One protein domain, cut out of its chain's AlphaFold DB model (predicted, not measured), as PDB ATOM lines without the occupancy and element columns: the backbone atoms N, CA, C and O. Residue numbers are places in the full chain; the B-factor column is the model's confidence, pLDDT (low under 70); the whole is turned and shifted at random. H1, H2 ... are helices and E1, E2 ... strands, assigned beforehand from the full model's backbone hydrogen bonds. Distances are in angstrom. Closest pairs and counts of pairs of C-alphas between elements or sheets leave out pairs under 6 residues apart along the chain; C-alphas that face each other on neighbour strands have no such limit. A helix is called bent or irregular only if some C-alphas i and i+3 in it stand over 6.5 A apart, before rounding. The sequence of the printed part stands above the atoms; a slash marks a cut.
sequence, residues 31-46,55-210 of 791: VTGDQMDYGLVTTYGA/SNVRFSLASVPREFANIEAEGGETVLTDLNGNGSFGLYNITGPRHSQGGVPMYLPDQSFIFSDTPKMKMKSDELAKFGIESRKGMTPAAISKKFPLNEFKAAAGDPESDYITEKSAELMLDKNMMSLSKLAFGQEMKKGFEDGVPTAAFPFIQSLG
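AT A GLANCE: This is residues 31 to 46 and 55 to 210 of the 791 residues of an uncharacterized protein of Pusillimonas sp (UniProt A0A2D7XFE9). A long helix, H4, passes slantwise over one face of a small three-stranded sheet, with short helices round it: H3 folds back beside its first part, H5 crosses it, and H2 packs on both H4 and the sheet. A small ribbon of two strands, E1 and E4, extends the strand part away from H4, and H1 lies far out on a loop. The printed part has 172 residues, under half of them in named elements, of mixed class: five strands, E1 to E5, then five helices, H1 to H5. The sheet runs E3 - E2 - E5 and the ribbon E1 - E4, both antiparallel. The whole is compact, with a radius of gyration of the C-alphas of 16.9 A and spans of 53 by 46 by 30 A.

HOW THE PARTS SIT: Begin at the sheet, where E2, residues 78 to 81, is the inner strand between E3, residues 90 to 94, and E5, residues 113 to 115. E2 and E3 form a hairpin; find N 92 and O 79, 2.9 A apart, within hydrogen-bond range. Between E2 and E5, N 80 and O 113 are within range at 2.8 A. H4, residues 164 to 191, makes two layers with this sheet, a helix on one face: its height is 10.5 A, over a local plane fitted to only just enough C-alphas, 6. H2, residues 141 to 145, is on the same face and touches H4, closest at the C-alphas of Ser 145 and Leu 181, 6.2 A. H3, residues 151 to 157, forms a helical hairpin with H4, a shallow tilt of 29 degrees, opposite ways; the C-alphas of Ala 157 and Glu 167 are closest, 4.5 A. H5, residues 200 to 207, touches H4 about perpendicular, at 79 degrees, closest at the C-alphas of Ser 182 and Ala 202, 4.5 A. E1, residues 71 to 73, pairs with E4, residues 104 to 106, through N 73 and O 104, 2.9 A. H1, residues 125 to 129, touches no helix. In H1, H2, H3 and H4 every O i to N i+4 pair is within hydrogen-bond range; in H5, 2 of 4 are.

IN THESE COORDINATES: Find C-alpha 71 at (3.199, -3.854, 37.421), where E1 begins. E3 runs 12.7 A. From C-alpha 164 at (-1.885, 34.054, 26.407), H4 runs 40.5 A; H3 covers 10.0 A. H5 covers 11.4 A to C-alpha 207 at (20.483, 17.493, 33.287) and is irregular, with C-alphas 201 and 204 7.3 A apart.

THE WHOLE: The C-alphas farthest apart are those of Ala 46 and Asp 126, 54.0 A. Residues 47 to 54 are not printed, and C-alphas 46 and 55 are 17.2 A apart across the cut. The link from H1 to H2 is long, 11 residues. The mean pLDDT of the printed part is 75.2; among the residues under 70 are 31 to 46, 55 to 69 and 206 to 210.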
ATOM      1  N   VAL A  31     -15.934   7.327  23.246       40.94
ATOM      2  CA  VAL A  31     -15.815   8.572  24.070       40.94
ATOM      3  C   VAL A  31     -14.478   8.736  24.828       40.94
ATOM      4  O   VAL A  31     -13.967   7.798  25.430       40.94
ATOM      5  N   THR A  32     -13.915   9.957  24.855       42.50
ATOM      6  CA  THR A  32     -12.649  10.309  25.538       42.50
ATOM      7  C   THR A  32     -12.584   9.829  26.998       42.50
ATOM      8  O   THR A  32     -13.318  10.309  27.860       42.50
ATOM      9  N   GLY A  33     -11.648   8.926  27.293       48.66
ATOM     10  CA  GLY A  33     -11.434   8.329  28.610       48.66
ATOM     11  C   GLY A  33     -12.137   6.986  28.838       48.66
ATOM     12  O   GLY A  33     -11.936   6.389  29.900       48.66
ATOM     13  N   ASP A  34     -12.935   6.482  27.898       44.94
ATOM     14  CA  ASP A  34     -13.403   5.092  27.949       44.94
ATOM     15  C   ASP A  34     -12.225   4.118  27.807       44.94
ATOM     16  O   ASP A  34     -11.203   4.440  27.197       44.94
ATOM     17  N   GLN A  35     -12.377   2.914  28.362       51.03
ATOM     18  CA  GLN A  35     -11.481   1.792  28.093       51.03
ATOM     19  C   GLN A  35     -12.229   0.773  27.229       51.03
ATOM     20  O   GLN A  35     -13.242   0.221  27.658       51.03
ATOM     21  N   MET A  36     -11.738   0.542  26.013       41.12
ATOM     22  CA  MET A  36     -12.309  -0.383  25.028       41.12
ATOM     23  C   MET A  36     -11.189  -1.300  24.537       41.12
ATOM     24  O   MET A  36     -10.110  -0.807  24.212       41.12
ATOM     25  N   ASP A  37     -11.411  -2.618  24.563       38.78
ATOM     26  CA  ASP A  37     -10.424  -3.657  24.215       38.78
ATOM     27  C   ASP A  37      -8.986  -3.345  24.691       38.78
ATOM     28  O   ASP A  37      -8.009  -3.430  23.947       38.78
ATOM     29  N   TYR A  38      -8.871  -3.005  25.981       43.72
ATOM     30  CA  TYR A  38      -7.619  -2.737  26.706       43.72
ATOM     31  C   TYR A  38      -6.854  -1.452  26.305       43.72
ATOM     32  O   TYR A  38      -5.746  -1.239  26.794       43.72
ATOM     33  N   GLY A  39      -7.449  -0.554  25.508       40.25
ATOM     34  CA  GLY A  39      -6.911   0.779  25.185       40.25
ATOM     35  C   GLY A  39      -7.771   1.940  25.708       40.25
ATOM     36  O   GLY A  39      -8.976   1.785  25.902       40.25
ATOM     37  N   LEU A  40      -7.153   3.109  25.938       45.53
ATOM     38  CA  LEU A  40      -7.854   4.360  26.268       45.53
ATOM     39  C   LEU A  40      -8.356   5.060  24.999       45.53
ATOM     40  O   LEU A  40      -7.623   5.239  24.030       45.53
ATOM     41  N   VAL A  41      -9.607   5.493  25.037       48.91
ATOM     42  CA  VAL A  41     -10.288   6.201  23.952       48.91
ATOM     43  C   VAL A  41     -10.082   7.718  24.061       48.91
ATOM     44  O   VAL A  41      -9.978   8.232  25.174       48.91
ATOM     45  N   THR A  42     -10.076   8.464  22.942       49.94
ATOM     46  CA  THR A  42      -9.719   9.900  22.960       49.94
ATOM     47  C   THR A  42     -10.661  10.936  22.307       49.94
ATOM     48  O   THR A  42     -10.516  12.095  22.693       49.94
ATOM     49  N   THR A  43     -11.668  10.633  21.459       35.28
ATOM     50  CA  THR A  43     -12.616  11.671  20.925       35.28
ATOM     51  C   THR A  43     -14.016  11.183  20.493       35.28
ATOM     52  O   THR A  43     -14.124  10.245  19.705       35.28
ATOM     53  N   TYR A  44     -15.058  11.925  20.904       34.34
ATOM     54  CA  TYR A  44     -16.501  11.726  20.627       34.34
ATOM     55  C   TYR A  44     -16.889  11.737  19.126       34.34
ATOM     56  O   TYR A  44     -16.367  12.541  18.356       34.34
ATOM     57  N   GLY A  45     -17.879  10.922  18.732       31.22
ATOM     58  CA  GLY A  45     -18.543  10.976  17.416       31.22
ATOM     59  C   GLY A  45     -19.850  11.782  17.457       31.22
ATOM     60  O   GLY A  45     -20.638  11.620  18.381       31.22
ATOM     61  N   ALA A  46     -20.074  12.667  16.483       37.22
ATOM     62  CA  ALA A  46     -21.115  13.700  16.535       37.22
ATOM     63  C   ALA A  46     -22.572  13.182  16.571       37.22
ATOM     64  O   ALA A  46     -22.927  12.336  15.755       37.22
ATOM     65  N   SER A  55     -13.764  20.537  30.387       41.09
ATOM     66  CA  SER A  55     -12.642  19.613  30.228       41.09
ATOM     67  C   SER A  55     -12.511  18.726  31.475       41.09
ATOM     68  O   SER A  55     -11.835  19.054  32.446       41.09
ATOM     69  N   ASN A  56     -13.186  17.573  31.470       41.34
ATOM     70  CA  ASN A  56     -13.196  16.638  32.600       41.34
ATOM     71  C   ASN A  56     -11.825  15.961  32.825       41.34
ATOM     72  O   ASN A  56     -11.554  14.859  32.340       41.34
ATOM     73  N   VAL A  57     -10.964  16.619  33.604       50.31
ATOM     74  CA  VAL A  57      -9.642  16.126  34.008       50.31
ATOM     75  C   VAL A  57      -9.767  14.944  34.976       50.31
ATOM     76  O   VAL A  57     -10.373  15.052  36.041       50.31
ATOM     77  N   ARG A  58      -9.131  13.809  34.654       55.06
ATOM     78  CA  ARG A  58      -8.999  12.675  35.588       55.06
ATOM     79  C   ARG A  58      -7.747  12.807  36.461       55.06
ATOM     80  O   ARG A  58      -6.670  13.157  35.984       55.06
ATOM     81  N   PHE A  59      -7.888  12.451  37.738       56.81
ATOM     82  CA  PHE A  59      -6.840  12.549  38.768       56.81
ATOM     83  C   PHE A  59      -6.456  11.200  39.404       56.81
ATOM     84  O   PHE A  59      -5.667  11.167  40.352       56.81
ATOM     85  N   SER A  60      -7.008  10.082  38.927       55.75
ATOM     86  CA  SER A  60      -6.794   8.748  39.503       55.75
ATOM     87  C   SER A  60      -6.827   7.633  38.460       55.75
ATOM     88  O   SER A  60      -7.491   7.755  37.430       55.75
ATOM     89  N   LEU A  61      -6.126   6.535  38.760       67.88
ATOM     90  CA  LEU A  61      -6.130   5.289  37.990       67.88
ATOM     91  C   LEU A  61      -6.659   4.122  38.835       67.88
ATOM     92  O   LEU A  61      -6.411   4.044  40.043       67.88
ATOM     93  N   ALA A  62      -7.380   3.215  38.175       60.62
ATOM     94  CA  ALA A  62      -7.970   2.011  38.754       60.62
ATOM     95  C   ALA A  62      -7.193   0.743  38.348       60.62
ATOM     96  O   ALA A  62      -6.329   0.780  37.474       60.62
ATOM     97  N   SER A  63      -7.502  -0.384  38.992       66.88
ATOM     98  CA  SER A  63      -6.882  -1.684  38.713       66.88
ATOM     99  C   SER A  63      -7.320  -2.293  37.378       66.88
ATOM    100  O   SER A  63      -8.513  -2.288  37.070       66.88
ATOM    101  N   VAL A  64      -6.391  -2.937  36.669       65.50
ATOM    102  CA  VAL A  64      -6.673  -3.838  35.533       65.50
ATOM    103  C   VAL A  64      -6.736  -5.306  36.003       65.50
ATOM    104  O   VAL A  64      -6.264  -5.605  37.104       65.50
ATOM    105  N   PRO A  65      -7.289  -6.254  35.220       64.06
ATOM    106  CA  PRO A  65      -7.217  -7.675  35.563       64.06
ATOM    107  C   PRO A  65      -5.759  -8.135  35.691       64.06
ATOM    108  O   PRO A  65      -4.901  -7.767  34.887       64.06
ATOM    109  N   ARG A  66      -5.468  -8.922  36.731       69.56
ATOM    110  CA  ARG A  66      -4.096  -9.233  37.169       69.56
ATOM    111  C   ARG A  66      -3.283  -9.984  36.109       69.56
ATOM    112  O   ARG A  66      -2.069  -9.835  36.073       69.56
ATOM    113  N   GLU A  67      -3.934 -10.750  35.242       58.34
ATOM    114  CA  GLU A  67      -3.320 -11.449  34.111       58.34
ATOM    115  C   GLU A  67      -2.796 -10.523  32.995       58.34
ATOM    116  O   GLU A  67      -1.959 -10.954  32.206       58.34
ATOM    117  N   PHE A  68      -3.241  -9.260  32.949       57.12
ATOM    118  CA  PHE A  68      -2.795  -8.243  31.984       57.12
ATOM    119  C   PHE A  68      -1.947  -7.131  32.619       57.12
ATOM    120  O   PHE A  68      -1.520  -6.215  31.921       57.12
ATOM    121  N   ALA A  69      -1.692  -7.184  33.928       64.06
ATOM    122  CA  ALA A  69      -0.869  -6.197  34.613       64.06
ATOM    123  C   ALA A  69       0.626  -6.432  34.343       64.06
ATOM    124  O   ALA A  69       1.119  -7.547  34.520       64.06
ATOM    125  N   ASN A  70       1.362  -5.380  33.967       71.38
ATOM    126  CA  ASN A  70       2.829  -5.424  33.907       71.38
ATOM    127  C   ASN A  70       3.482  -4.988  35.231       71.38
ATOM    128  O   ASN A  70       4.647  -5.307  35.465       71.38
ATOM    129  N   ILE A  71       2.731  -4.320  36.113       75.50
ATOM    130  CA  ILE A  71       3.199  -3.854  37.421       75.50
ATOM    131  C   ILE A  71       2.093  -3.958  38.483       75.50
ATOM    132  O   ILE A  71       0.900  -3.915  38.187       75.50
ATOM    133  N   GLU A  72       2.485  -4.106  39.749       80.44
ATOM    134  CA  GLU A  72       1.571  -4.134  40.894       80.44
ATOM    135  C   GLU A  72       1.932  -3.004  41.864       80.44
ATOM    136  O   GLU A  72       2.958  -3.059  42.541       80.44
ATOM    137  N   ALA A  73       1.089  -1.975  41.940       82.94
ATOM    138  CA  ALA A  73       1.303  -0.785  42.765       82.94
ATOM    139  C   ALA A  73       0.612  -0.881  44.141       82.94
ATOM    140  O   ALA A  73      -0.249  -1.742  44.353       82.94
ATOM    141  N   GLU A  74       0.962  -0.004  45.087       84.06
ATOM    142  CA  GLU A  74       0.308   0.079  46.398       84.06
ATOM    143  C   GLU A  74      -0.788   1.167  46.417       84.06
ATOM    144  O   GLU A  74      -0.588   2.309  46.003       84.06
ATOM    145  N   GLY A  75      -1.970   0.843  46.952       79.69
ATOM    146  CA  GLY A  75      -3.027   1.831  47.174       79.69
ATOM    147  C   GLY A  75      -2.584   2.986  48.083       79.69
ATOM    148  O   GLY A  75      -2.244   2.771  49.249       79.69
ATOM    149  N   GLY A  76      -2.639   4.214  47.559       83.06
ATOM    150  CA  GLY A  76      -2.166   5.441  48.220       83.06
ATOM    151  C   GLY A  76      -0.983   6.117  47.515       83.06
ATOM    152  O   GLY A  76      -0.776   7.323  47.708       83.06
ATOM    153  N   GLU A  77      -0.266   5.372  46.670       90.06
ATOM    154  CA  GLU A  77       0.831   5.860  45.828       90.06
ATOM    155  C   GLU A  77       0.346   6.829  44.733       90.06
ATOM    156  O   GLU A  77      -0.853   7.061  44.536       90.06
ATOM    157  N   THR A  78       1.292   7.430  44.015       90.81
ATOM    158  CA  THR A  78       1.009   8.248  42.824       90.81
ATOM    159  C   THR A  78       1.926   7.855  41.689       90.81
ATOM    160  O   THR A  78       3.099   7.580  41.934       90.81
ATOM    161  N   VAL A  79       1.428   7.917  40.460       90.06
ATOM    162  CA  VAL A  79       2.195   7.625  39.250       90.06
ATOM    163  C   VAL A  79       2.309   8.856  38.360       90.06
ATOM    164  O   VAL A  79       1.314   9.527  38.087       90.06
ATOM    165  N   LEU A  80       3.530   9.125  37.905       87.00
ATOM    166  CA  LEU A  80       3.847  10.022  36.802       87.00
ATOM    167  C   LEU A  80       3.919   9.185  35.523       87.00
ATOM    168  O   LEU A  80       4.720   8.256  35.441       87.00
ATOM    169  N   THR A  81       3.057   9.458  34.547       83.38
ATOM    170  CA  THR A  81       2.949   8.633  33.336       83.38
ATOM    171  C   THR A  81       2.365   9.410  32.165       83.38
ATOM    172  O   THR A  81       1.453  10.215  32.338       83.38
ATOM    173  N   ASP A  82       2.847   9.129  30.960       78.94
ATOM    174  CA  ASP A  82       2.205   9.535  29.710       78.94
ATOM    175  C   ASP A  82       1.308   8.390  29.221       78.94
ATOM    176  O   ASP A  82       1.791   7.396  28.690       78.94
ATOM    177  N   LEU A  83      -0.002   8.505  29.450       68.25
ATOM    178  CA  LEU A  83      -0.984   7.481  29.065       68.25
ATOM    179  C   LEU A  83      -1.304   7.471  27.561       68.25
ATOM    180  O   LEU A  83      -1.898   6.507  27.083       68.25
ATOM    181  N   ASN A  84      -0.947   8.535  26.837       61.78
ATOM    182  CA  ASN A  84      -1.337   8.746  25.443       61.78
ATOM    183  C   ASN A  84      -0.173   8.521  24.462       61.78
ATOM    184  O   ASN A  84      -0.404   8.437  23.256       61.78
ATOM    185  N   GLY A  85       1.065   8.423  24.956       58.84
ATOM    186  CA  GLY A  85       2.264   8.241  24.137       58.84
ATOM    187  C   GLY A  85       2.609   9.476  23.299       58.84
ATOM    188  O   GLY A  85       3.111   9.327  22.184       58.84
ATOM    189  N   ASN A  86       2.288  10.673  23.801       59.28
ATOM    190  CA  ASN A  86       2.506  11.962  23.136       59.28
ATOM    191  C   ASN A  86       3.572  12.840  23.823       59.28
ATOM    192  O   ASN A  86       3.647  14.034  23.547       59.28
ATOM    193  N   GLY A  87       4.352  12.280  24.754       62.75
ATOM    194  CA  GLY A  87       5.362  12.985  25.549       62.75
ATOM    195  C   GLY A  87       4.796  13.750  26.751       62.75
ATOM    196  O   GLY A  87       5.550  14.227  27.597       62.75
ATOM    197  N   SER A  88       3.470  13.853  26.887       68.75
ATOM    198  CA  SER A  88       2.835  14.694  27.900       68.75
ATOM    199  C   SER A  88       2.521  13.907  29.179       68.75
ATOM    200  O   SER A  88       1.406  13.429  29.397       68.75
ATOM    201  N   PHE A  89       3.468  13.859  30.115       79.12
ATOM    202  CA  PHE A  89       3.324  13.176  31.411       79.12
ATOM    203  C   PHE A  89       2.255  13.798  32.327       79.12
ATOM    204  O   PHE A  89       2.265  15.003  32.571       79.12
ATOM    205  N   GLY A  90       1.315  12.998  32.832       81.94
ATOM    206  CA  GLY A  90       0.335  13.379  33.857       81.94
ATOM    207  C   GLY A  90       0.638  12.727  35.209       81.94
ATOM    208  O   GLY A  90       1.297  11.689  35.268       81.94
ATOM    209  N   LEU A  91       0.144  13.327  36.297       86.62
ATOM    210  CA  LEU A  91       0.265  12.791  37.656       86.62
ATOM    211  C   LEU A  91      -1.091  12.246  38.121       86.62
ATOM    212  O   LEU A  91      -2.085  12.973  38.141       86.62
ATOM    213  N   TYR A  92      -1.138  10.979  38.530       86.00
ATOM    214  CA  TYR A  92      -2.378  10.302  38.918       86.00
ATOM    215  C   TYR A  92      -2.254   9.614  40.279       86.00
ATOM    216  O   TYR A  92      -1.220   9.041  40.622       86.00
ATOM    217  N   ASN A  93      -3.336   9.637  41.057       85.62
ATOM    218  CA  ASN A  93      -3.450   8.896  42.310       85.62
ATOM    219  C   ASN A  93      -3.753   7.414  42.046       85.62
ATOM    220  O   ASN A  93      -4.658   7.093  41.274       85.62
ATOM    221  N   ILE A  94      -3.056   6.517  42.742       83.19
ATOM    222  CA  ILE A  94      -3.311   5.075  42.698       83.19
ATOM    223  C   ILE A  94      -4.337   4.724  43.777       83.19
ATOM    224  O   ILE A  94      -4.052   4.766  44.978       83.19
ATOM    225  N   THR A  95      -5.556   4.387  43.351       81.25
ATOM    226  CA  THR A  95      -6.657   4.005  44.247       81.25
ATOM    227  C   THR A  95      -6.835   2.490  44.279       81.25
ATOM    228  O   THR A  95      -7.069   1.878  43.241       81.25
ATOM    229  N   GLY A  96      -6.769   1.886  45.467       80.06
ATOM    230  CA  GLY A  96      -6.961   0.446  45.662       80.06
ATOM    231  C   GLY A  96      -6.443  -0.038  47.024       80.06
ATOM    232  O   GLY A  96      -6.182   0.793  47.899       80.06
ATOM    233  N   PRO A  97      -6.315  -1.359  47.239       79.44
ATOM    234  CA  PRO A  97      -5.741  -1.918  48.460       79.44
ATOM    235  C   PRO A  97      -4.204  -1.830  48.472       79.44
ATOM    236  O   PRO A  97      -3.549  -1.665  47.441       79.44
ATOM    237  N   ARG A  98      -3.605  -1.967  49.659       80.00
ATOM    238  CA  ARG A  98      -2.141  -2.065  49.809       80.00
ATOM    239  C   ARG A  98      -1.634  -3.435  49.331       80.00
ATOM    240  O   ARG A  98      -2.415  -4.384  49.272       80.00
ATOM    241  N   HIS A  99      -0.334  -3.599  49.047       75.19
ATOM    242  CA  HIS A  99       0.251  -4.900  48.649       75.19
ATOM    243  C   HIS A  99      -0.058  -6.020  49.654       75.19
ATOM    244  O   HIS A  99      -0.402  -7.131  49.261       75.19
ATOM    245  N   SER A 100      -0.052  -5.712  50.955       77.94
ATOM    246  CA  SER A 100      -0.443  -6.639  52.034       77.94
ATOM    247  C   SER A 100      -1.906  -7.107  51.983       77.94
ATOM    248  O   SER A 100      -2.285  -8.020  52.714       77.94
ATOM    249  N   GLN A 101      -2.726  -6.479  51.141       78.31
ATOM    250  CA  GLN A 101      -4.145  -6.749  50.915       78.31
ATOM    251  C   GLN A 101      -4.441  -7.085  49.439       78.31
ATOM    252  O   GLN A 101      -5.595  -7.035  49.021       78.31
ATOM    253  N   GLY A 102      -3.417  -7.442  48.652       73.62
ATOM    254  CA  GLY A 102      -3.568  -7.878  47.259       73.62
ATOM    255  C   GLY A 102      -3.348  -6.804  46.191       73.62
ATOM    256  O   GLY A 102      -3.639  -7.088  45.032       73.62
ATOM    257  N   GLY A 103      -2.839  -5.624  46.570       80.50
ATOM    258  CA  GLY A 103      -2.254  -4.626  45.665       80.50
ATOM    259  C   GLY A 103      -3.182  -4.038  44.597       80.50
ATOM    260  O   GLY A 103      -4.367  -4.353  44.502       80.50
ATOM    261  N   VAL A 104      -2.623  -3.156  43.769       79.62
ATOM    262  CA  VAL A 104      -3.317  -2.560  42.624       79.62
ATOM    263  C   VAL A 104      -2.616  -3.021  41.342       79.62
ATOM    264  O   VAL A 104      -1.623  -2.410  40.943       79.62
ATOM    265  N   PRO A 105      -3.063  -4.125  40.712       76.62
ATOM    266  CA  PRO A 105      -2.539  -4.545  39.415       76.62
ATOM    267  C   PRO A 105      -2.815  -3.461  38.366       76.62
ATOM    268  O   PRO A 105      -3.951  -3.010  38.222       76.62
ATOM    269  N   MET A 106      -1.779  -3.030  37.649       73.62
ATOM    270  CA  MET A 106      -1.832  -1.954  36.659       73.62
ATOM    271  C   MET A 106      -1.090  -2.335  35.376       73.62
ATOM    272  O   MET A 106      -0.172  -3.156  35.381       73.62
ATOM    273  N   TYR A 107      -1.497  -1.708  34.273       73.31
ATOM    274  CA  TYR A 107      -0.751  -1.703  33.022       73.31
ATOM    275  C   TYR A 107      -0.298  -0.268  32.747       73.31
ATOM    276  O   TYR A 107      -1.137   0.610  32.536       73.31
ATOM    277  N   LEU A 108       1.008  -0.020  32.836       74.75
ATOM    278  CA  LEU A 108       1.621   1.303  32.686       74.75
ATOM    279  C   LEU A 108       2.738   1.255  31.630       74.75
ATOM    280  O   LEU A 108       3.444   0.250  31.575       74.75
ATOM    281  N   PRO A 109       2.928   2.302  30.809       73.94
ATOM    282  CA  PRO A 109       4.085   2.417  29.917       73.94
ATOM    283  C   PRO A 109       5.433   2.293  30.646       73.94
ATOM    284  O   PRO A 109       5.561   2.674  31.806       73.94
ATOM    285  N   ASP A 110       6.468   1.819  29.952       68.31
ATOM    286  CA  ASP A 110       7.779   1.548  30.569       68.31
ATOM    287  C   ASP A 110       8.465   2.816  31.133       68.31
ATOM    288  O   ASP A 110       9.247   2.738  32.076       68.31
ATOM    289  N   GLN A 111       8.130   3.999  30.603       71.81
ATOM    290  CA  GLN A 111       8.613   5.307  31.073       71.81
ATOM    291  C   GLN A 111       7.887   5.855  32.323       71.81
ATOM    292  O   GLN A 111       8.162   6.977  32.754       71.81
ATOM    293  N   SER A 112       6.923   5.122  32.889       81.75
ATOM    294  CA  SER A 112       6.130   5.567  34.042       81.75
ATOM    295  C   SER A 112       6.886   5.413  35.366       81.75
ATOM    296  O   SER A 112       7.535   4.401  35.618       81.75
ATOM    297  N   PHE A 113       6.735   6.380  36.275       91.19
ATOM    298  CA  PHE A 113       7.384   6.363  37.590       91.19
ATOM    299  C   PHE A 113       6.374   6.398  38.740       91.19
ATOM    300  O   PHE A 113       5.470   7.233  38.754       91.19
ATOM    301  N   ILE A 114       6.548   5.522  39.734       91.44
ATOM    302  CA  ILE A 114       5.684   5.441  40.920       91.44
ATOM    303  C   ILE A 114       6.394   6.062  42.130       91.44
ATOM    304  O   ILE A 114       7.436   5.586  42.589       91.44
ATOM    305  N   PHE A 115       5.791   7.109  42.691       93.50
ATOM    306  CA  PHE A 115       6.186   7.668  43.980       93.50
ATOM    307  C   PHE A 115       5.516   6.884  45.106       93.50
ATOM    308  O   PHE A 115       4.287   6.773  45.143       93.50
ATOM    309  N   SER A 116       6.314   6.391  46.051       91.44
ATOM    310  CA  SER A 116       5.814   5.491  47.087       91.44
ATOM    311  C   SER A 116       5.187   6.208  48.287       91.44
ATOM    312  O   SER A 116       5.638   7.277  48.705       91.44
ATOM    313  N   ASP A 117       4.168   5.585  48.887       90.38
ATOM    314  CA  ASP A 117       3.562   5.976  50.169       90.38
ATOM    315  C   ASP A 117       4.128   5.166  51.358       90.38
ATOM    316  O   ASP A 117       3.621   5.210  52.483       90.38
ATOM    317  N   THR A 118       5.207   4.406  51.152       87.31
ATOM    318  CA  THR A 118       5.784   3.610  52.239       87.31
ATOM    319  C   THR A 118       6.401   4.498  53.337       87.31
ATOM    320  O   THR A 118       7.209   5.388  53.045       87.31
ATOM    321  N   PRO A 119       6.116   4.257  54.638       88.00
ATOM    322  CA  PRO A 119       6.689   5.043  55.732       88.00
ATOM    323  C   PRO A 119       8.222   5.065  55.780       88.00
ATOM    324  O   PRO A 119       8.786   6.000  56.346       88.00
ATOM    325  N   LYS A 120       8.890   4.064  55.186       87.12
ATOM    326  CA  LYS A 120      10.357   3.977  55.100       87.12
ATOM    327  C   LYS A 120      10.977   5.043  54.190       87.12
ATOM    328  O   LYS A 120      12.114   5.430  54.429       87.12
ATOM    329  N   MET A 121      10.237   5.535  53.193       88.94
ATOM    330  CA  MET A 121      10.717   6.538  52.231       88.94
ATOM    331  C   MET A 121      10.414   7.978  52.657       88.94
ATOM    332  O   MET A 121      10.664   8.910  51.896       88.94
ATOM    333  N   LYS A 122       9.887   8.193  53.871       91.56
ATOM    334  CA  LYS A 122       9.551   9.533  54.361       91.56
ATOM    335  C   LYS A 122      10.770  10.453  54.381       91.56
ATOM    336  O   LYS A 122      11.754  10.178  55.068       91.56
ATOM    337  N   MET A 123      10.648  11.571  53.677       88.12
ATOM    338  CA  MET A 123      11.634  12.642  53.656       88.12
ATOM    339  C   MET A 123      11.514  13.504  54.915       88.12
ATOM    340  O   MET A 123      10.405  13.771  55.392       88.12
ATOM    341  N   LYS A 124      12.655  13.901  55.483       90.50
ATOM    342  CA  LYS A 124      12.742  14.751  56.686       90.50
ATOM    343  C   LYS A 124      12.636  16.242  56.336       90.50
ATOM    344  O   LYS A 124      12.606  16.610  55.170       90.50
ATOM    345  N   SER A 125      12.540  17.116  57.340       84.12
ATOM    346  CA  SER A 125      12.314  18.562  57.153       84.12
ATOM    347  C   SER A 125      13.381  19.267  56.303       84.12
ATOM    348  O   SER A 125      13.053  20.164  55.538       84.12
ATOM    349  N   ASP A 126      14.637  18.840  56.413       84.25
ATOM    350  CA  ASP A 126      15.778  19.278  55.600       84.25
ATOM    351  C   ASP A 126      15.644  18.868  54.124       84.25
ATOM    352  O   ASP A 126      15.988  19.626  53.220       84.25
ATOM    353  N   GLU A 127      15.085  17.686  53.866       84.25
ATOM    354  CA  GLU A 127      14.800  17.201  52.516       84.25
ATOM    355  C   GLU A 127      13.559  17.888  51.928       84.25
ATOM    356  O   GLU A 127      13.569  18.272  50.763       84.25
ATOM    357  N   LEU A 128      12.520  18.122  52.740       85.75
ATOM    358  CA  LEU A 128      11.293  18.830  52.348       85.75
ATOM    359  C   LEU A 128      11.538  20.309  52.008       85.75
ATOM    360  O   LEU A 128      10.915  20.834  51.083       85.75
ATOM    361  N   ALA A 129      12.492  20.962  52.678       85.69
ATOM    362  CA  ALA A 129      12.907  22.326  52.350       85.69
ATOM    363  C   ALA A 129      13.416  22.453  50.898       85.69
ATOM    364  O   ALA A 129      13.148  23.457  50.242       85.69
ATOM    365  N   LYS A 130      14.044  21.402  50.341       84.25
ATOM    366  CA  LYS A 130      14.509  21.359  48.934       84.25
ATOM    367  C   LYS A 130      13.372  21.392  47.902       84.25
ATOM    368  O   LYS A 130      13.655  21.541  46.711       84.25
ATOM    369  N   PHE A 131      12.128  21.237  48.355       85.62
ATOM    370  CA  PHE A 131      10.888  21.285  47.578       85.62
ATOM    371  C   PHE A 131      10.004  22.491  47.959       85.62
ATOM    372  O   PHE A 131       8.854  22.561  47.539       85.62
ATOM    373  N   GLY A 132      10.503  23.421  48.788       83.62
ATOM    374  CA  GLY A 132       9.722  24.555  49.298       83.62
ATOM    375  C   GLY A 132       8.644  24.172  50.324       83.62
ATOM    376  O   GLY A 132       7.701  24.931  50.535       83.62
ATOM    377  N   ILE A 133       8.742  22.991  50.951       86.25
ATOM    378  CA  ILE A 133       7.722  22.471  51.874       86.25
ATOM    379  C   ILE A 133       8.178  22.644  53.326       86.25
ATOM    380  O   ILE A 133       8.945  21.843  53.865       86.25
ATOM    381  N   GLU A 134       7.630  23.647  54.008       87.12
ATOM    382  CA  GLU A 134       7.826  23.830  55.448       87.12
ATOM    383  C   GLU A 134       6.940  22.870  56.261       87.12
ATOM    384  O   GLU A 134       5.766  23.124  56.533       87.12
ATOM    385  N   SER A 135       7.503  21.733  56.683       83.75
ATOM    386  CA  SER A 135       6.808  20.778  57.553       83.75
ATOM    387  C   SER A 135       7.726  20.146  58.595       83.75
ATOM    388  O   SER A 135       8.772  19.584  58.282       83.75
ATOM    389  N   ARG A 136       7.266  20.135  59.853       80.88
ATOM    390  CA  ARG A 136       7.888  19.368  60.952       80.88
ATOM    391  C   ARG A 136       7.562  17.869  60.904       80.88
ATOM    392  O   ARG A 136       8.152  17.091  61.647       80.88
ATOM    393  N   LYS A 137       6.591  17.455  60.082       86.94
ATOM    394  CA  LYS A 137       6.216  16.048  59.871       86.94
ATOM    395  C   LYS A 137       6.806  15.570  58.549       86.94
ATOM    396  O   LYS A 137       6.505  16.158  57.512       86.94
ATOM    397  N   GLY A 138       7.586  14.491  58.587       88.81
ATOM    398  CA  GLY A 138       8.130  13.878  57.377       88.81
ATOM    399  C   GLY A 138       7.033  13.313  56.470       88.81
ATOM    400  O   GLY A 138       6.085  12.684  56.956       88.81
ATOM    401  N   MET A 139       7.165  13.543  55.164       92.38
ATOM    402  CA  MET A 139       6.178  13.181  54.139       92.38
ATOM    403  C   MET A 139       6.730  12.096  53.213       92.38
ATOM    404  O   MET A 139       7.932  12.032  52.975       92.38
ATOM    405  N   THR A 140       5.858  11.218  52.722       94.19
ATOM    406  CA  THR A 140       6.200  10.194  51.724       94.19
ATOM    407  C   THR A 140       6.362  10.833  50.340       94.19
ATOM    408  O   THR A 140       5.728  11.862  50.094       94.19
ATOM    409  N   PRO A 141       7.149  10.254  49.412       94.00
ATOM    410  CA  PRO A 141       7.208  10.722  48.028       94.00
ATOM    411  C   PRO A 141       5.819  10.890  47.397       94.00
ATOM    412  O   PRO A 141       5.538  11.942  46.835       94.00
ATOM    413  N   ALA A 142       4.897   9.943  47.608       93.06
ATOM    414  CA  ALA A 142       3.503  10.061  47.160       93.06
ATOM    415  C   ALA A 142       2.741  11.258  47.765       93.06
ATOM    416  O   ALA A 142       1.812  11.778  47.156       93.06
ATOM    417  N   ALA A 143       3.080  11.701  48.978       93.62
ATOM    418  CA  ALA A 143       2.476  12.888  49.587       93.62
ATOM    419  C   ALA A 143       3.126  14.199  49.108       93.62
ATOM    420  O   ALA A 143       2.460  15.234  49.094       93.62
ATOM    421  N   ILE A 144       4.405  14.153  48.719       93.50
ATOM    422  CA  ILE A 144       5.154  15.296  48.179       93.50
ATOM    423  C   ILE A 144       4.762  15.546  46.718       93.50
ATOM    424  O   ILE A 144       4.507  16.690  46.361       93.50
ATOM    425  N   SER A 145       4.626  14.500  45.895       93.75
ATOM    426  CA  SER A 145       4.234  14.620  44.479       93.75
ATOM    427  C   SER A 145       2.906  15.370  44.305       93.75
ATOM    428  O   SER A 145       2.778  16.220  43.431       93.75
ATOM    429  N   LYS A 146       1.948  15.152  45.217       93.12
ATOM    430  CA  LYS A 146       0.637  15.832  45.273       93.12
ATOM    431  C   LYS A 146       0.721  17.348  45.522       93.12
ATOM    432  O   LYS A 146      -0.312  18.012  45.509       93.12
ATOM    433  N   LYS A 147       1.910  17.909  45.779       92.88
ATOM    434  CA  LYS A 147       2.159  19.364  45.829       92.88
ATOM    435  C   LYS A 147       2.507  19.975  44.472       92.88
ATOM    436  O   LYS A 147       2.513  21.196  44.367       92.88
ATOM    437  N   PHE A 148       2.738  19.144  43.461       92.38
ATOM    438  CA  PHE A 148       3.143  19.532  42.114       92.38
ATOM    439  C   PHE A 148       2.104  19.022  41.097       92.38
ATOM    440  O   PHE A 148       2.377  18.076  40.355       92.38
ATOM    441  N   PRO A 149       0.869  19.567  41.096       86.81
ATOM    442  CA  PRO A 149      -0.173  19.117  40.180       86.81
ATOM    443  C   PRO A 149       0.228  19.425  38.734       86.81
ATOM    444  O   PRO A 149       0.615  20.545  38.415       86.81
ATOM    445  N   LEU A 150       0.122  18.433  37.851       85.75
ATOM    446  CA  LEU A 150       0.324  18.618  36.410       85.75
ATOM    447  C   LEU A 150      -1.015  18.780  35.685       85.75
ATOM    448  O   LEU A 150      -1.182  19.661  34.851       85.75
ATOM    449  N   ASN A 151      -1.997  17.945  36.025       85.12
ATOM    450  CA  ASN A 151      -3.220  17.814  35.234       85.12
ATOM    451  C   ASN A 151      -4.097  19.087  35.263       85.12
ATOM    452  O   ASN A 151      -4.838  19.323  34.316       85.12
ATOM    453  N   GLU A 152      -3.983  19.912  36.311       83.69
ATOM    454  CA  GLU A 152      -4.665  21.214  36.430       83.69
ATOM    455  C   GLU A 152      -4.114  22.229  35.416       83.69
ATOM    456  O   GLU A 152      -4.867  22.769  34.610       83.69
ATOM    457  N   PHE A 153      -2.792  22.434  35.387       79.12
ATOM    458  CA  PHE A 153      -2.163  23.373  34.449       79.12
ATOM    459  C   PHE A 153      -2.238  22.887  32.997       79.12
ATOM    460  O   PHE A 153      -2.402  23.700  32.096       79.12
ATOM    461  N   LYS A 154      -2.243  21.569  32.753       79.25
ATOM    462  CA  LYS A 154      -2.528  21.021  31.414       79.25
ATOM    463  C   LYS A 154      -3.902  21.412  30.884       79.25
ATOM    464  O   LYS A 154      -4.040  21.648  29.692       79.25
ATOM    465  N   ALA A 155      -4.912  21.444  31.751       75.00
ATOM    466  CA  ALA A 155      -6.248  21.863  31.350       75.00
ATOM    467  C   ALA A 155      -6.303  23.370  31.074       75.00
ATOM    468  O   ALA A 155      -6.948  23.763  30.114       75.00
ATOM    469  N   ALA A 156      -5.586  24.185  31.856       69.88
ATOM    470  CA  ALA A 156      -5.507  25.636  31.661       69.88
ATOM    471  C   ALA A 156      -4.704  26.059  30.412       69.88
ATOM    472  O   ALA A 156      -5.038  27.065  29.791       69.88
ATOM    473  N   ALA A 157      -3.667  25.299  30.039       72.00
ATOM    474  CA  ALA A 157      -2.911  25.503  28.798       72.00
ATOM    475  C   ALA A 157      -3.645  24.951  27.559       72.00
ATOM    476  O   ALA A 157      -3.489  25.467  26.463       72.00
ATOM    477  N   GLY A 158      -4.457  23.899  27.722       68.19
ATOM    478  CA  GLY A 158      -5.226  23.279  26.637       68.19
ATOM    479  C   GLY A 158      -6.643  23.831  26.435       68.19
ATOM    480  O   GLY A 158      -7.414  23.208  25.701       68.19
ATOM    481  N   ASP A 159      -7.018  24.923  27.105       71.31
ATOM    482  CA  ASP A 159      -8.342  25.549  26.993       71.31
ATOM    483  C   ASP A 159      -8.348  26.611  25.872       71.31
ATOM    484  O   ASP A 159      -7.648  27.616  25.997       71.31
ATOM    485  N   PRO A 160      -9.138  26.443  24.789       68.81
ATOM    486  CA  PRO A 160      -9.213  27.413  23.692       68.81
ATOM    487  C   PRO A 160      -9.744  28.802  24.077       68.81
ATOM    488  O   PRO A 160      -9.633  29.722  23.272       68.81
ATOM    489  N   GLU A 161     -10.353  28.954  25.258       71.56
ATOM    490  CA  GLU A 161     -10.844  30.240  25.782       71.56
ATOM    491  C   GLU A 161      -9.834  30.912  26.748       71.56
ATOM    492  O   GLU A 161     -10.122  31.973  27.306       71.56
ATOM    493  N   SER A 162      -8.663  30.299  26.969       68.06
ATOM    494  CA  SER A 162      -7.585  30.823  27.822       68.06
ATOM    495  C   SER A 162      -6.880  32.016  27.165       68.06
ATOM    496  O   SER A 162      -6.711  32.053  25.946       68.06
ATOM    497  N   ASP A 163      -6.442  32.999  27.957       73.00
ATOM    498  CA  ASP A 163      -5.594  34.080  27.440       73.00
ATOM    499  C   ASP A 163      -4.107  33.688  27.440       73.00
ATOM    500  O   ASP A 163      -3.661  32.844  28.215       73.00
ATOM    501  N   TYR A 164      -3.318  34.336  26.577       69.81
ATOM    502  CA  TYR A 164      -1.885  34.054  26.407       69.81
ATOM    503  C   TYR A 164      -1.081  34.125  27.720       69.81
ATOM    504  O   TYR A 164      -0.104  33.400  27.905       69.81
ATOM    505  N   ILE A 165      -1.483  34.991  28.659       70.69
ATOM    506  CA  ILE A 165      -0.811  35.119  29.959       70.69
ATOM    507  C   ILE A 165      -1.121  33.898  30.829       70.69
ATOM    508  O   ILE A 165      -0.225  33.379  31.494       70.69
ATOM    509  N   THR A 166      -2.366  33.428  30.816       66.50
ATOM    510  CA  THR A 166      -2.826  32.239  31.540       66.50
ATOM    511  C   THR A 166      -2.201  30.971  30.960       66.50
ATOM    512  O   THR A 166      -1.691  30.156  31.726       66.50
ATOM    513  N   GLU A 167      -2.143  30.852  29.632       71.50
ATOM    514  CA  GLU A 167      -1.455  29.781  28.902       71.50
ATOM    515  C   GLU A 167       0.039  29.722  29.272       71.50
ATOM    516  O   GLU A 167       0.489  28.726  29.842       71.50
ATOM    517  N   LYS A 168       0.794  30.816  29.083       74.31
ATOM    518  CA  LYS A 168       2.230  30.880  29.432       74.31
ATOM    519  C   LYS A 168       2.493  30.668  30.924       74.31
ATOM    520  O   LYS A 168       3.489  30.051  31.302       74.31
ATOM    521  N   SER A 169       1.599  31.144  31.794       68.56
ATOM    522  CA  SER A 169       1.690  30.890  33.240       68.56
ATOM    523  C   SER A 169       1.448  29.419  33.580       68.56
ATOM    524  O   SER A 169       2.075  28.893  34.502       68.56
ATOM    525  N   ALA A 170       0.556  28.745  32.852       71.81
ATOM    526  CA  ALA A 170       0.286  27.325  33.018       71.81
ATOM    527  C   ALA A 170       1.453  26.464  32.507       71.81
ATOM    528  O   ALA A 170       1.876  25.566  33.230       71.81
ATOM    529  N   GLU A 171       2.033  26.779  31.344       77.56
ATOM    530  CA  GLU A 171       3.264  26.150  30.837       77.56
ATOM    531  C   GLU A 171       4.421  26.267  31.842       77.56
ATOM    532  O   GLU A 171       4.964  25.256  32.286       77.56
ATOM    533  N   LEU A 172       4.722  27.481  32.320       76.62
ATOM    534  CA  LEU A 172       5.785  27.709  33.307       76.62
ATOM    535  C   LEU A 172       5.562  26.910  34.607       76.62
ATOM    536  O   LEU A 172       6.509  26.431  35.240       76.62
ATOM    537  N   MET A 173       4.303  26.754  35.026       80.19
ATOM    538  CA  MET A 173       3.942  25.937  36.184       80.19
ATOM    539  C   MET A 173       4.033  24.431  35.904       80.19
ATOM    540  O   MET A 173       4.367  23.685  36.828       80.19
ATOM    541  N   LEU A 174       3.801  23.974  34.667       82.56
ATOM    542  CA  LEU A 174       4.043  22.589  34.255       82.56
ATOM    543  C   LEU A 174       5.528  22.248  34.339       82.56
ATOM    544  O   LEU A 174       5.862  21.272  35.008       82.56
ATOM    545  N   ASP A 175       6.407  23.067  33.765       81.38
ATOM    546  CA  ASP A 175       7.856  22.823  33.764       81.38
ATOM    547  C   ASP A 175       8.427  22.824  35.182       81.38
ATOM    548  O   ASP A 175       9.128  21.897  35.601       81.38
ATOM    549  N   LYS A 176       8.039  23.817  35.989       85.06
ATOM    550  CA  LYS A 176       8.419  23.910  37.403       85.06
ATOM    551  C   LYS A 176       7.960  22.690  38.208       85.06
ATOM    552  O   LYS A 176       8.723  22.159  39.026       85.06
ATOM    553  N   ASN A 177       6.728  22.227  37.994       86.69
ATOM    554  CA  ASN A 177       6.189  21.057  38.686       86.69
ATOM    555  C   ASN A 177       6.833  19.761  38.176       86.69
ATOM    556  O   ASN A 177       7.150  18.893  38.987       86.69
ATOM    557  N   MET A 178       7.115  19.653  36.875       86.19
ATOM    558  CA  MET A 178       7.827  18.526  36.274       86.19
ATOM    559  C   MET A 178       9.244  18.401  36.836       86.19
ATOM    560  O   MET A 178       9.620  17.335  37.318       86.19
ATOM    561  N   MET A 179       9.999  19.500  36.883       84.56
ATOM    562  CA  MET A 179      11.333  19.546  37.485       84.56
ATOM    563  C   MET A 179      11.303  19.149  38.970       84.56
ATOM    564  O   MET A 179      12.141  18.382  39.449       84.56
ATOM    565  N   SER A 180      10.282  19.600  39.704       88.38
ATOM    566  CA  SER A 180      10.082  19.238  41.116       88.38
ATOM    567  C   SER A 180       9.774  17.746  41.300       88.38
ATOM    568  O   SER A 180      10.296  17.118  42.224       88.38
ATOM    569  N   LEU A 181       8.983  17.149  40.403       88.38
ATOM    570  CA  LEU A 181       8.697  15.712  40.376       88.38
ATOM    571  C   LEU A 181       9.919  14.889  39.938       88.38
ATOM    572  O   LEU A 181      10.164  13.823  40.498       88.38
ATOM    573  N   SER A 182      10.730  15.407  39.014       85.81
ATOM    574  CA  SER A 182      11.972  14.781  38.554       85.81
ATOM    575  C   SER A 182      13.009  14.685  39.676       85.81
ATOM    576  O   SER A 182      13.511  13.604  39.999       85.81
ATOM    577  N   LYS A 183      13.215  15.795  40.392       87.81
ATOM    578  CA  LYS A 183      14.026  15.871  41.615       87.81
ATOM    579  C   LYS A 183      13.531  14.927  42.713       87.81
ATOM    580  O   LYS A 183      14.330  14.345  43.450       87.81
ATOM    581  N   LEU A 184      12.214  14.757  42.828       90.12
ATOM    582  CA  LEU A 184      11.598  13.830  43.775       90.12
ATOM    583  C   LEU A 184      11.835  12.363  43.385       90.12
ATOM    584  O   LEU A 184      12.094  11.545  44.268       90.12
ATOM    585  N   ALA A 185      11.792  12.038  42.088       87.25
ATOM    586  CA  ALA A 185      12.078  10.703  41.571       87.25
ATOM    587  C   ALA A 185      13.545  10.327  41.819       87.25
ATOM    588  O   ALA A 185      13.818   9.296  42.435       87.25
ATOM    589  N   PHE A 186      14.477  11.221  41.471       88.19
ATOM    590  CA  PHE A 186      15.899  11.077  41.793       88.19
ATOM    591  C   PHE A 186      16.123  10.857  43.297       88.19
ATOM    592  O   PHE A 186      16.782   9.904  43.706       88.19
ATOM    593  N   GLY A 187      15.520  11.700  44.146       85.62
ATOM    594  CA  GLY A 187      15.643  11.594  45.602       85.62
ATOM    595  C   GLY A 187      15.049  10.309  46.195       85.62
ATOM    596  O   GLY A 187      15.529   9.843  47.232       85.62
ATOM    597  N   GLN A 188      14.030   9.720  45.560       90.50
ATOM    598  CA  GLN A 188      13.482   8.419  45.947       90.50
ATOM    599  C   GLN A 188      14.447   7.281  45.590       90.50
ATOM    600  O   GLN A 188      14.766   6.470  46.460       90.50
ATOM    601  N   GLU A 189      14.941   7.225  44.353       85.62
ATOM    602  CA  GLU A 189      15.810   6.123  43.917       85.62
ATOM    603  C   GLU A 189      17.208   6.205  44.539       85.62
ATOM    604  O   GLU A 189      17.749   5.184  44.963       85.62
ATOM    605  N   MET A 190      17.730   7.410  44.784       84.19
ATOM    606  CA  MET A 190      18.941   7.619  45.585       84.19
ATOM    607  C   MET A 190      18.809   7.030  47.004       84.19
ATOM    608  O   MET A 190      19.757   6.426  47.508       84.19
ATOM    609  N   LYS A 191      17.635   7.127  47.653       83.88
ATOM    610  CA  LYS A 191      17.383   6.477  48.962       83.88
ATOM    611  C   LYS A 191      17.328   4.948  48.878       83.88
ATOM    612  O   LYS A 191      17.589   4.297  49.889       83.88
ATOM    613  N   LYS A 192      16.998   4.386  47.711       82.44
ATOM    614  CA  LYS A 192      17.106   2.947  47.414       82.44
ATOM    615  C   LYS A 192      18.503   2.546  46.918       82.44
ATOM    616  O   LYS A 192      18.705   1.393  46.575       82.44
ATOM    617  N   GLY A 193      19.461   3.474  46.823       75.75
ATOM    618  CA  GLY A 193      20.780   3.201  46.243       75.75
ATOM    619  C   GLY A 193      20.749   2.851  44.748       75.75
ATOM    620  O   GLY A 193      21.679   2.198  44.277       75.75
ATOM    621  N   PHE A 194      19.692   3.272  44.038       81.44
ATOM    622  CA  PHE A 194      19.397   2.943  42.640       81.44
ATOM    623  C   PHE A 194      19.323   1.428  42.362       81.44
ATOM    624  O   PHE A 194      19.796   0.971  41.334       81.44
ATOM    625  N   GLU A 195      18.730   0.631  43.263       77.56
ATOM    626  CA  GLU A 195      18.594  -0.839  43.120       77.56
ATOM    627  C   GLU A 195      18.106  -1.320  41.734       77.56
ATOM    628  O   GLU A 195      18.582  -2.351  41.256       77.56
ATOM    629  N   ASP A 196      17.201  -0.570  41.095       70.50
ATOM    630  CA  ASP A 196      16.612  -0.869  39.780       70.50
ATOM    631  C   ASP A 196      17.116   0.081  38.656       70.50
ATOM    632  O   ASP A 196      16.487   0.178  37.603       70.50
ATOM    633  N   GLY A 197      18.238   0.785  38.867       76.88
ATOM    634  CA  GLY A 197      18.818   1.755  37.924       76.88
ATOM    635  C   GLY A 197      18.315   3.197  38.106       76.88
ATOM    636  O   GLY A 197      17.680   3.542  39.108       76.88
ATOM    637  N   VAL A 198      18.627   4.070  37.141       78.81
ATOM    638  CA  VAL A 198      18.206   5.486  37.137       78.81
ATOM    639  C   VAL A 198      16.920   5.647  36.313       78.81
ATOM    640  O   VAL A 198      16.917   5.311  35.130       78.81
ATOM    641  N   PRO A 199      15.816   6.170  36.882       82.12
ATOM    642  CA  PRO A 199      14.546   6.263  36.168       82.12
ATOM    643  C   PRO A 199      14.547   7.432  35.175       82.12
ATOM    644  O   PRO A 199      14.990   8.528  35.515       82.12
ATOM    645  N   THR A 200      13.922   7.262  34.006       82.00
ATOM    646  CA  THR A 200      13.759   8.329  32.993       82.00
ATOM    647  C   THR A 200      13.115   9.593  33.571       82.00
ATOM    648  O   THR A 200      13.483  10.709  33.218       82.00
ATOM    649  N   ALA A 201      12.202   9.441  34.538       78.31
ATOM    650  CA  ALA A 201      11.586  10.561  35.247       78.31
ATOM    651  C   ALA A 201      12.595  11.468  35.982       78.31
ATOM    652  O   ALA A 201      12.290  12.635  36.211       78.31
ATOM    653  N   ALA A 202      13.785  10.978  36.346       77.31
ATOM    654  CA  ALA A 202      14.845  11.763  36.983       77.31
ATOM    655  C   ALA A 202      15.739  12.532  35.989       77.31
ATOM    656  O   ALA A 202      16.527  13.369  36.426       77.31
ATOM    657  N   PHE A 203      15.634  12.272  34.679       82.00
ATOM    658  CA  PHE A 203      16.557  12.826  33.681       82.00
ATOM    659  C   PHE A 203      16.550  14.366  33.624       82.00
ATOM    660  O   PHE A 203      17.642  14.928  33.680       82.00
ATOM    661  N   PRO A 204      15.393  15.072  33.626       78.06
ATOM    662  CA  PRO A 204      15.380  16.539  33.674       78.06
ATOM    663  C   PRO A 204      16.149  17.119  34.867       78.06
ATOM    664  O   PRO A 204      16.869  18.105  34.727       78.06
ATOM    665  N   PHE A 205      16.045  16.493  36.045       76.69
ATOM    666  CA  PHE A 205      16.791  16.940  37.215       76.69
ATOM    667  C   PHE A 205      18.292  16.645  37.108       76.69
ATOM    668  O   PHE A 205      19.081  17.498  37.500       76.69
ATOM    669  N   ILE A 206      18.700  15.498  36.555       68.75
ATOM    670  CA  ILE A 206      20.124  15.176  36.339       68.75
ATOM    671  C   ILE A 206      20.751  16.174  35.353       68.75
ATOM    672  O   ILE A 206      21.777  16.769  35.667       68.75
ATOM    673  N   GLN A 207      20.064  16.469  34.247       69.38
ATOM    674  CA  GLN A 207      20.483  17.493  33.287       69.38
ATOM    675  C   GLN A 207      20.596  18.883  33.943       69.38
ATOM    676  O   GLN A 207      21.552  19.611  33.690       69.38
ATOM    677  N   SER A 208      19.689  19.231  34.870       66.94
ATOM    678  CA  SER A 208      19.768  20.488  35.639       66.94
ATOM    679  C   SER A 208      20.962  20.585  36.605       66.94
ATOM    680  O   SER A 208      21.220  21.661  37.141       66.94
ATOM    681  N   LEU A 209      21.686  19.483  36.840       63.22
ATOM    682  CA  LEU A 209      22.943  19.459  37.600       63.22
ATOM    683  C   LEU A 209      24.186  19.621  36.706       63.22
ATOM    684  O   LEU A 209      25.288  19.693  37.242       63.22
ATOM    685  N   GLY A 210      24.023  19.692  35.377       61.97
ATOM    686  CA  GLY A 210      25.130  19.738  34.414       61.97
ATOM    687  C   GLY A 210      25.691  18.363  34.027       61.97
ATOM    688  O   GLY A 210      26.740  18.296  33.397       61.97
TER     689      GLY A 210